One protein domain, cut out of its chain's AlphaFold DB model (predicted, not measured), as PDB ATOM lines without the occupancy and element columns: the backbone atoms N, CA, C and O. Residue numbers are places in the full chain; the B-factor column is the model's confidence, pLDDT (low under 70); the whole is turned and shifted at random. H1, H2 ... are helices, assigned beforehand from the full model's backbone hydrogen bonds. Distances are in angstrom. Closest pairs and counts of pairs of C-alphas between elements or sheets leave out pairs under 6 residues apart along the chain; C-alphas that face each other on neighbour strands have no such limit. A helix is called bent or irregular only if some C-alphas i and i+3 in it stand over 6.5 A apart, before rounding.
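This is residues 34 to 109 of the 174 residues of an uncharacterized protein of Candidatus Altiarchaeales archaeon (UniProt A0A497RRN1). What is the shape? It is a long helical hairpin: H1, residues 34 to 63, runs side by side with a returning line of H2, 70 to 76, and H3a, 79 to 93, the first arm of bent H3, 79 to 104; its second arm H3b, 96 to 104, runs on past H1 and touches no helix, and residues 102 to 107 stick out. What is printed? The 76 residues, class all helix, hold three named helices, H1, H2, H3. The whole is extended, radius of gyration of the C-alphas 18.7 A, spanning 63 by 17 by 13 A.

What does H1 touch? With residues 48 to 56 alone it touches H2, a hairpin, opposite ways at a shallow tilt of 7 degrees; the closest C-alphas, of Val 49 and Gly 75, are 4.9 A apart. How is H3 bent? Assigned as one helix by its hydrogen bonds, it has C-alphas 93 and 96 7.0 A apart; its arms H3a, 79 to 93, and H3b, 96 to 104, stand at a steep tilt of 37 degrees, only just. H1, with residues 34 to 45 alone, touches H3a, opposite ways at a shallow tilt of 27 degrees, closest at the C-alphas of Ala 38 and Ala 84, 4.8 A; H1 and H3b are apart. Are the backbones paired? Every O i to N i+4 pair is within hydrogen-bond range in H2, H3a and H3b, and 24 of 26 in H1.

Where does H1 begin? At C-alpha 34, (187.182, 231.544, 120.479); it is 44.7 A long and irregular, C-alphas 34 and 37 being 7.0 A apart. What follows? H2 is 9.8 A long, H3a 21.1 A and H3b 12.1 A, ending at C-alpha 104, (180.310, 236.408, 104.128).

How large is it? The two C-alphas farthest apart, of Gly 64 and Asn 105, are 63.5 A apart. Is it unbroken and sure? The printed part has no cut and no long link; residues 46 to 78 have pLDDT under 70.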
ATOM      1  N   TYR A  34     188.442 231.720 119.748       89.56
ATOM      2  CA  TYR A  34     187.182 231.544 120.479       89.56
ATOM      3  C   TYR A  34     187.295 230.537 121.633       89.56
ATOM      4  O   TYR A  34     186.589 230.673 122.631       89.56
ATOM      5  N   MET A  35     188.198 229.559 121.528       88.38
ATOM      6  CA  MET A  35     188.464 228.571 122.578       88.38
ATOM      7  C   MET A  35     189.462 229.057 123.640       88.38
ATOM      8  O   MET A  35     189.492 228.490 124.733       88.38
ATOM      9  N   LEU A  36     190.247 230.111 123.372       90.62
ATOM     10  CA  LEU A  36     191.250 230.637 124.308       90.62
ATOM     11  C   LEU A  36     190.697 230.934 125.711       90.62
ATOM     12  O   LEU A  36     191.339 230.509 126.670       90.62
ATOM     13  N   PRO A  37     189.538 231.601 125.894       87.50
ATOM     14  CA  PRO A  37     189.022 231.880 127.234       87.50
ATOM     15  C   PRO A  37     188.774 230.604 128.041       87.50
ATOM     16  O   PRO A  37     189.154 230.523 129.207       87.50
ATOM     17  N   ALA A  38     188.193 229.583 127.407       87.50
ATOM     18  CA  ALA A  38     187.975 228.292 128.045       87.50
ATOM     19  C   ALA A  38     189.301 227.585 128.353       87.50
ATOM     20  O   ALA A  38     189.475 227.061 129.452       87.50
ATOM     21  N   LEU A  39     190.255 227.614 127.417       86.75
ATOM     22  CA  LEU A  39     191.567 226.999 127.594       86.75
ATOM     23  C   LEU A  39     192.355 227.650 128.737       86.75
ATOM     24  O   LEU A  39     192.958 226.943 129.534       86.75
ATOM     25  N   ILE A  40     192.314 228.978 128.863       87.62
ATOM     26  CA  ILE A  40     192.969 229.708 129.956       87.62
ATOM     27  C   ILE A  40     192.394 229.261 131.303       87.62
ATOM     28  O   ILE A  40     193.156 228.928 132.208       87.62
ATOM     29  N   VAL A  41     191.065 229.192 131.431       85.56
ATOM     30  CA  VAL A  41     190.422 228.713 132.666       85.56
ATOM     31  C   VAL A  41     190.803 227.258 132.947       85.56
ATOM     32  O   VAL A  41     191.148 226.935 134.082       85.56
ATOM     33  N   LEU A  42     190.813 226.392 131.930       82.19
ATOM     34  CA  LEU A  42     191.235 224.996 132.077       82.19
ATOM     35  C   LEU A  42     192.702 224.850 132.467       82.19
ATOM     36  O   LEU A  42     193.012 223.951 133.230       82.19
ATOM     37  N   ILE A  43     193.607 225.696 131.979       83.38
ATOM     38  CA  ILE A  43     195.023 225.640 132.361       83.38
ATOM     39  C   ILE A  43     195.188 226.089 133.813       83.38
ATOM     40  O   ILE A  43     195.843 225.403 134.593       83.38
ATOM     41  N   VAL A  44     194.559 227.206 134.192       81.56
ATOM     42  CA  VAL A  44     194.630 227.740 135.561       81.56
ATOM     43  C   VAL A  44     194.061 226.739 136.566       81.56
ATOM     44  O   VAL A  44     194.674 226.483 137.597       81.56
ATOM     45  N   MET A  45     192.915 226.134 136.253       76.31
ATOM     46  CA  MET A  45     192.256 225.163 137.129       76.31
ATOM     47  C   MET A  45     192.875 223.768 137.015       76.31
ATOM     48  O   MET A  45     193.034 223.070 138.002       76.31
ATOM     49  N   GLY A  46     193.295 223.348 135.828       69.94
ATOM     50  CA  GLY A  46     193.994 222.080 135.622       69.94
ATOM     51  C   GLY A  46     195.308 222.036 136.394       69.94
ATOM     52  O   GLY A  46     195.637 221.008 136.978       69.94
ATOM     53  N   PHE A  47     196.009 223.168 136.498       67.88
ATOM     54  CA  PHE A  47     197.178 223.290 137.362       67.88
ATOM     55  C   PHE A  47     196.834 223.031 138.834       67.88
ATOM     56  O   PHE A  47     197.572 222.310 139.498       67.88
ATOM     57  N   THR A  48     195.702 223.534 139.342       67.00
ATOM     58  CA  THR A  48     195.289 223.268 140.732       67.00
ATOM     59  C   THR A  48     194.888 221.811 140.956       67.00
ATOM     60  O   THR A  48     195.222 221.260 141.996       67.00
ATOM     61  N   VAL A  49     194.255 221.152 139.979       67.75
ATOM     62  CA  VAL A  49     193.951 219.709 140.053       67.75
ATOM     63  C   VAL A  49     195.225 218.861 140.031       67.75
ATOM     64  O   VAL A  49     195.333 217.878 140.760       67.75
ATOM     65  N   ILE A  50     196.213 219.234 139.214       66.25
ATOM     66  CA  ILE A  50     197.493 218.519 139.127       66.25
ATOM     67  C   ILE A  50     198.296 218.688 140.420       66.25
ATOM     68  O   ILE A  50     198.865 217.712 140.910       66.25
ATOM     69  N   THR A  51     198.337 219.889 141.005       66.00
ATOM     70  CA  THR A  51     199.064 220.108 142.263       66.00
ATOM     71  C   THR A  51     198.397 219.410 143.443       66.00
ATOM     72  O   THR A  51     199.103 218.788 144.232       66.00
ATOM     73  N   THR A  52     197.064 219.417 143.544       66.50
ATOM     74  CA  THR A  52     196.352 218.684 144.605       66.50
ATOM     75  C   THR A  52     196.503 217.173 144.451       66.50
ATOM     76  O   THR A  52     196.728 216.486 145.448       66.50
ATOM     77  N   ALA A  53     196.465 216.651 143.221       64.81
ATOM     78  CA  ALA A  53     196.729 215.241 142.945       64.81
ATOM     79  C   ALA A  53     198.170 214.850 143.316       64.81
ATOM     80  O   ALA A  53     198.388 213.822 143.955       64.81
ATOM     81  N   LEU A  54     199.158 215.688 142.984       66.38
ATOM     82  CA  LEU A  54     200.557 215.432 143.320       66.38
ATOM     83  C   LEU A  54     200.802 215.480 144.839       66.38
ATOM     84  O   LEU A  54     201.519 214.631 145.367       66.38
ATOM     85  N   SER A  55     200.174 216.416 145.557       65.12
ATOM     86  CA  SER A  55     200.219 216.476 147.023       65.12
ATOM     87  C   SER A  55     199.534 215.275 147.684       65.12
ATOM     88  O   SER A  55     200.048 214.769 148.679       65.12
ATOM     89  N   ALA A  56     198.430 214.772 147.124       64.81
ATOM     90  CA  ALA A  56     197.750 213.572 147.618       64.81
ATOM     91  C   ALA A  56     198.600 212.303 147.434       64.81
ATOM     92  O   ALA A  56     198.665 211.463 148.332       64.81
ATOM     93  N   VAL A  57     199.318 212.189 146.309       66.38
ATOM     94  CA  VAL A  57     200.276 211.095 146.074       66.38
ATOM     95  C   VAL A  57     201.447 211.177 147.056       66.38
ATOM     96  O   VAL A  57     201.791 210.173 147.674       66.38
ATOM     97  N   GLN A  58     202.029 212.360 147.272       64.88
ATOM     98  CA  GLN A  58     203.130 212.533 148.231       64.88
ATOM     99  C   GLN A  58     202.694 212.272 149.684       64.88
ATOM    100  O   GLN A  58     203.422 211.624 150.434       64.88
ATOM    101  N   GLY A  59     201.496 212.720 150.072       62.41
ATOM    102  CA  GLY A  59     200.926 212.472 151.399       62.41
ATOM    103  C   GLY A  59     200.601 210.996 151.654       62.41
ATOM    104  O   GLY A  59     200.886 210.488 152.740       62.41
ATOM    105  N   GLY A  60     200.081 210.282 150.650       61.09
ATOM    106  CA  GLY A  60     199.836 208.834 150.724       61.09
ATOM    107  C   GLY A  60     201.130 208.022 150.848       61.09
ATOM    108  O   GLY A  60     201.224 207.123 151.681       61.09
ATOM    109  N   VAL A  61     202.175 208.402 150.102       61.34
ATOM    110  CA  VAL A  61     203.509 207.780 150.197       61.34
ATOM    111  C   VAL A  61     204.155 208.019 151.569       61.34
ATOM    112  O   VAL A  61     204.790 207.114 152.104       61.34
ATOM    113  N   ALA A  62     203.961 209.194 152.177       63.19
ATOM    114  CA  ALA A  62     204.509 209.512 153.499       63.19
ATOM    115  C   ALA A  62     203.789 208.807 154.667       63.19
ATOM    116  O   ALA A  62     204.388 208.598 155.719       63.19
ATOM    117  N   THR A  63     202.514 208.446 154.497       67.62
ATOM    118  CA  THR A  63     201.663 207.874 155.562       67.62
ATOM    119  C   THR A  63     201.375 206.379 155.391       67.62
ATOM    120  O   THR A  63     200.785 205.767 156.279       67.62
ATOM    121  N   GLY A  64     201.796 205.771 154.275       62.47
ATOM    122  CA  GLY A  64     201.551 204.356 153.967       62.47
ATOM    123  C   GLY A  64     200.082 204.026 153.670       62.47
ATOM    124  O   GLY A  64     199.714 202.852 153.643       62.47
ATOM    125  N   GLN A  65     199.240 205.041 153.465       66.88
ATOM    126  CA  GLN A  65     197.828 204.887 153.119       66.88
ATOM    127  C   GLN A  65     197.621 204.969 151.598       66.88
ATOM    128  O   GLN A  65     198.399 205.638 150.908       66.88
ATOM    129  N   PRO A  66     196.590 204.299 151.040       61.84
ATOM    130  CA  PRO A  66     196.259 204.441 149.626       61.84
ATOM    131  C   PRO A  66     196.017 205.916 149.294       61.84
ATOM    132  O   PRO A  66     195.390 206.633 150.072       61.84
ATOM    133  N   ALA A  67     196.548 206.364 148.153       65.06
ATOM    134  CA  ALA A  67     196.451 207.751 147.718       65.06
ATOM    135  C   ALA A  67     194.992 208.223 147.755       65.06
ATOM    136  O   ALA A  67     194.115 207.592 147.161       65.06
ATOM    137  N   ASP A  68     194.740 209.321 148.462       65.12
ATOM    138  CA  ASP A  68     193.396 209.857 148.612       65.12
ATOM    139  C   ASP A  68     192.942 210.506 147.294       65.12
ATOM    140  O   ASP A  68     193.338 211.614 146.928       65.12
ATOM    141  N   ILE A  69     192.116 209.772 146.544       63.62
ATOM    142  CA  ILE A  69     191.582 210.179 145.237       63.62
ATOM    143  C   ILE A  69     190.501 211.268 145.404       63.62
ATOM    144  O   ILE A  69     190.086 211.891 144.424       63.62
ATOM    145  N   SER A  70     190.055 211.553 146.636       63.78
ATOM    146  CA  SER A  70     189.038 212.576 146.910       63.78
ATOM    147  C   SER A  70     189.472 213.970 146.447       63.78
ATOM    148  O   SER A  70     188.654 214.699 145.891       63.78
ATOM    149  N   GLY A  71     190.762 214.310 146.555       63.62
ATOM    150  CA  GLY A  71     191.317 215.573 146.052       63.62
ATOM    151  C   GLY A  71     191.278 215.693 144.523       63.62
ATOM    152  O   GLY A  71     191.071 216.783 143.990       63.62
ATOM    153  N   MET A  72     191.400 214.567 143.812       61.25
ATOM    154  CA  MET A  72     191.287 214.510 142.352       61.25
ATOM    155  C   MET A  72     189.825 214.653 141.906       61.25
ATOM    156  O   MET A  72     189.525 215.444 141.014       61.25
ATOM    157  N   LEU A  73     188.901 213.951 142.573       62.28
ATOM    158  CA  LEU A  73     187.460 214.059 142.310       62.28
ATOM    159  C   LEU A  73     186.908 215.449 142.670       62.28
ATOM    160  O   LEU A  73     186.111 216.008 141.917       62.28
ATOM    161  N   ALA A  74     187.377 216.050 143.766       63.81
ATOM    162  CA  ALA A  74     187.049 217.423 144.145       63.81
ATOM    163  C   ALA A  74     187.604 218.447 143.141       63.81
ATOM    164  O   ALA A  74     186.939 219.434 142.831       63.81
ATOM    165  N   GLY A  75     188.791 218.189 142.582       63.75
ATOM    166  CA  GLY A  75     189.368 218.988 141.503       63.75
ATOM    167  C   GLY A  75     188.552 218.932 140.207       63.75
ATOM    168  O   GLY A  75     188.298 219.970 139.593       63.75
ATOM    169  N   MET A  76     188.070 217.743 139.824       60.06
ATOM    170  CA  MET A  76     187.220 217.547 138.638       60.06
ATOM    171  C   MET A  76     185.833 218.196 138.775       60.06
ATOM    172  O   MET A  76     185.285 218.671 137.785       60.06
ATOM    173  N   MET A  77     185.291 218.261 139.993       62.91
ATOM    174  CA  MET A  77     184.010 218.912 140.314       62.91
ATOM    175  C   MET A  77     184.175 220.370 140.773       62.91
ATOM    176  O   MET A  77     183.245 220.965 141.323       62.91
ATOM    177  N   SER A  78     185.354 220.961 140.576       69.44
ATOM    178  CA  SER A  78     185.592 222.347 140.961       69.44
ATOM    179  C   SER A  78     184.738 223.304 140.121       69.44
ATOM    180  O   SER A  78     184.511 223.102 138.926       69.44
ATOM    181  N   ILE A  79     184.299 224.403 140.744       75.31
ATOM    182  CA  ILE A  79     183.545 225.488 140.086       75.31
ATOM    183  C   ILE A  79     184.263 225.955 138.804       75.31
ATOM    184  O   ILE A  79     183.621 226.305 137.818       75.31
ATOM    185  N   GLY A  80     185.598 225.897 138.785       75.56
ATOM    186  CA  GLY A  80     186.424 226.244 137.632       75.56
ATOM    187  C   GLY A  80     186.196 225.376 136.391       75.56
ATOM    188  O   GLY A  80     186.121 225.916 135.287       75.56
ATOM    189  N   VAL A  81     186.025 224.059 136.550       77.62
ATOM    190  CA  VAL A  81     185.730 223.149 135.427       77.62
ATOM    191  C   VAL A  81     184.338 223.429 134.864       77.62
ATOM    192  O   VAL A  81     184.162 223.469 133.648       77.62
ATOM    193  N   ILE A  82     183.363 223.708 135.734       82.94
ATOM    194  CA  ILE A  82     182.005 224.084 135.319       82.94
ATOM    195  C   ILE A  82     182.039 225.392 134.518       82.94
ATOM    196  O   ILE A  82     181.446 225.466 133.442       82.94
ATOM    197  N   ILE A  83     182.775 226.406 134.990       85.75
ATOM    198  CA  ILE A  83     182.949 227.678 134.270       85.75
ATOM    199  C   ILE A  83     183.591 227.443 132.900       85.75
ATOM    200  O   ILE A  83     183.102 227.963 131.898       85.75
ATOM    201  N   ALA A  84     184.657 226.643 132.832       85.44
ATOM    202  CA  ALA A  84     185.303 226.315 131.567       85.44
ATOM    203  C   ALA A  84     184.351 225.603 130.595       85.44
ATOM    204  O   ALA A  84     184.334 225.923 129.408       85.44
ATOM    205  N   LEU A  85     183.530 224.677 131.096       85.88
ATOM    206  CA  LEU A  85     182.535 223.967 130.299       85.88
ATOM    207  C   LEU A  85     181.467 224.919 129.752       85.88
ATOM    208  O   LEU A  85     181.133 224.846 128.570       85.88
ATOM    209  N   VAL A  86     180.985 225.862 130.565       89.38
ATOM    210  CA  VAL A  86     180.054 226.907 130.112       89.38
ATOM    211  C   VAL A  86     180.699 227.788 129.041       89.38
ATOM    212  O   VAL A  86     180.072 228.061 128.019       89.38
ATOM    213  N   LEU A  87     181.959 228.197 129.220       88.62
ATOM    214  CA  LEU A  87     182.684 228.986 128.221       88.62
ATOM    215  C   LEU A  87     182.883 228.221 126.909       88.62
ATOM    216  O   LEU A  87     182.695 228.805 125.845       88.62
ATOM    217  N   MET A  88     183.206 226.925 126.965       86.31
ATOM    218  CA  MET A  88     183.283 226.077 125.771       86.31
ATOM    219  C   MET A  88     181.937 225.975 125.066       86.31
ATOM    220  O   MET A  88     181.886 226.058 123.842       86.31
ATOM    221  N   LEU A  89     180.845 225.838 125.817       89.44
ATOM    222  CA  LEU A  89     179.509 225.763 125.239       89.44
ATOM    223  C   LEU A  89     179.122 227.078 124.550       89.44
ATOM    224  O   LEU A  89     178.616 227.060 123.431       89.44
ATOM    225  N   ILE A  90     179.419 228.220 125.178       89.81
ATOM    226  CA  ILE A  90     179.216 229.544 124.576       89.81
ATOM    227  C   ILE A  90     180.075 229.693 123.317       89.81
ATOM    228  O   ILE A  90     179.580 230.151 122.289       89.81
ATOM    229  N   ALA A  91     181.343 229.280 123.363       89.12
ATOM    230  CA  ALA A  91     182.221 229.316 122.201       89.12
ATOM    231  C   ALA A  91     181.657 228.453 121.062       89.12
ATOM    232  O   ALA A  91     181.467 228.960 119.962       89.12
ATOM    233  N   ALA A  92     181.287 227.200 121.337       87.12
ATOM    234  CA  ALA A  92     180.682 226.285 120.369       87.12
ATOM    235  C   ALA A  92     179.361 226.817 119.789       87.12
ATOM    236  O   ALA A  92     179.057 226.583 118.620       87.12
ATOM    237  N   TYR A  93     178.591 227.562 120.580       88.81
ATOM    238  CA  TYR A  93     177.367 228.214 120.130       88.81
ATOM    239  C   TYR A  93     177.623 229.406 119.202       88.81
ATOM    240  O   TYR A  93     176.860 229.629 118.268       88.81
ATOM    241  N   LEU A  94     178.677 230.189 119.429       89.75
ATOM    242  CA  LEU A  94     178.955 231.400 118.646       89.75
ATOM    243  C   LEU A  94     179.814 231.129 117.403       89.75
ATOM    244  O   LEU A  94     179.753 231.885 116.432       89.75
ATOM    245  N   LEU A  95     180.598 230.053 117.419       89.31
ATOM    246  CA  LEU A  95     181.594 229.729 116.399       89.31
ATOM    247  C   LEU A  95     181.003 229.531 114.989       89.31
ATOM    248  O   LEU A  95     181.553 230.125 114.061       89.31
ATOM    249  N   PRO A  96     179.866 228.830 114.780       88.19
ATOM    250  CA  PRO A  96     179.263 228.713 113.449       88.19
ATOM    251  C   PRO A  96     178.896 230.079 112.853       88.19
ATOM    252  O   PRO A  96     179.193 230.363 111.694       88.19
ATOM    253  N   LEU A  97     178.329 230.976 113.667       90.19
ATOM    254  CA  LEU A  97     178.008 232.342 113.247       90.19
ATOM    255  C   LEU A  97     179.257 233.172 112.946       90.19
ATOM    256  O   LEU A  97     179.259 233.958 111.997       90.19
ATOM    257  N   ALA A  98     180.299 233.026 113.764       90.06
ATOM    258  CA  ALA A  98     181.562 233.724 113.573       90.06
ATOM    259  C   ALA A  98     182.215 233.323 112.242       90.06
ATOM    260  O   ALA A  98     182.641 234.196 111.486       90.06
ATOM    261  N   LEU A  99     182.219 232.025 111.923       90.31
ATOM    262  CA  LEU A  99     182.742 231.497 110.664       90.31
ATOM    263  C   LEU A  99     181.930 231.970 109.456       90.31
ATOM    264  O   LEU A  99     182.508 232.424 108.472       90.31
ATOM    265  N   ILE A 100     180.597 231.943 109.530       89.19
ATOM    266  CA  ILE A 100     179.765 232.425 108.418       89.19
ATOM    267  C   ILE A 100     179.923 233.937 108.234       89.19
ATOM    268  O   ILE A 100     180.001 234.414 107.103       89.19
ATOM    269  N   SER A 101     180.038 234.704 109.322       88.81
ATOM    270  CA  SER A 101     180.329 236.142 109.263       88.81
ATOM    271  C   SER A 101     181.694 236.422 108.628       88.81
ATOM    272  O   SER A 101     181.804 237.347 107.823       88.81
ATOM    273  N   PHE A 102     182.715 235.618 108.939       91.19
ATOM    274  CA  PHE A 102     184.035 235.686 108.310       91.19
ATOM    275  C   PHE A 102     183.959 235.455 106.799       91.19
ATOM    276  O   PHE A 102     184.412 236.307 106.039       91.19
ATOM    277  N   VAL A 103     183.327 234.358 106.371       89.38
ATOM    278  CA  VAL A 103     183.212 234.002 104.949       89.38
ATOM    279  C   VAL A 103     182.342 235.005 104.186       89.38
ATOM    280  O   VAL A 103     182.687 235.394 103.077       89.38
ATOM    281  N   SER A 104     181.248 235.483 104.787       87.12
ATOM    282  CA  SER A 104     180.310 236.408 104.128       87.12
ATOM    283  C   SER A 104     180.864 237.824 103.956       87.12
ATOM    284  O   SER A 104     180.439 238.539 103.055       87.12
ATOM    285  N   ASN A 105     181.751 238.270 104.850       87.25
ATOM    286  CA  ASN A 105     182.345 239.613 104.794       87.25
ATOM    287  C   ASN A 105     183.800 239.594 104.295       87.25
ATOM    288  O   ASN A 105     184.456 240.632 104.381       87.25
ATOM    289  N   ASP A 106     184.311 238.424 103.898       84.62
ATOM    290  CA  ASP A 106     185.689 238.156 103.455       84.62
ATOM    291  C   ASP A 106     186.768 238.844 104.316       84.62
ATOM    292  O   ASP A 106     187.781 239.350 103.843       84.62
ATOM    293  N   SER A 107     186.514 238.936 105.625       88.06
ATOM    294  CA  SER A 107     187.355 239.699 106.546       88.06
ATOM    295  C   SER A 107     187.457 239.019 107.900       88.06
ATOM    296  O   SER A 107     186.463 238.768 108.581       88.06
ATOM    297  N   PHE A 108     188.695 238.776 108.335       86.00
ATOM    298  CA  PHE A 108     189.002 238.113 109.606       86.00
ATOM    299  C   PHE A 108     188.364 238.827 110.808       86.00
ATOM    300  O   PHE A 108     187.770 238.200 111.683       86.00
ATOM    301  N   GLY A 109     188.380 240.165 110.809       84.00
ATOM    302  CA  GLY A 109     187.751 240.977 111.855       84.00
ATOM    303  C   GLY A 109     186.227 240.819 111.946       84.00
ATOM    304  O   GLY A 109     185.649 241.096 112.998       84.00
TER     305      GLY A 109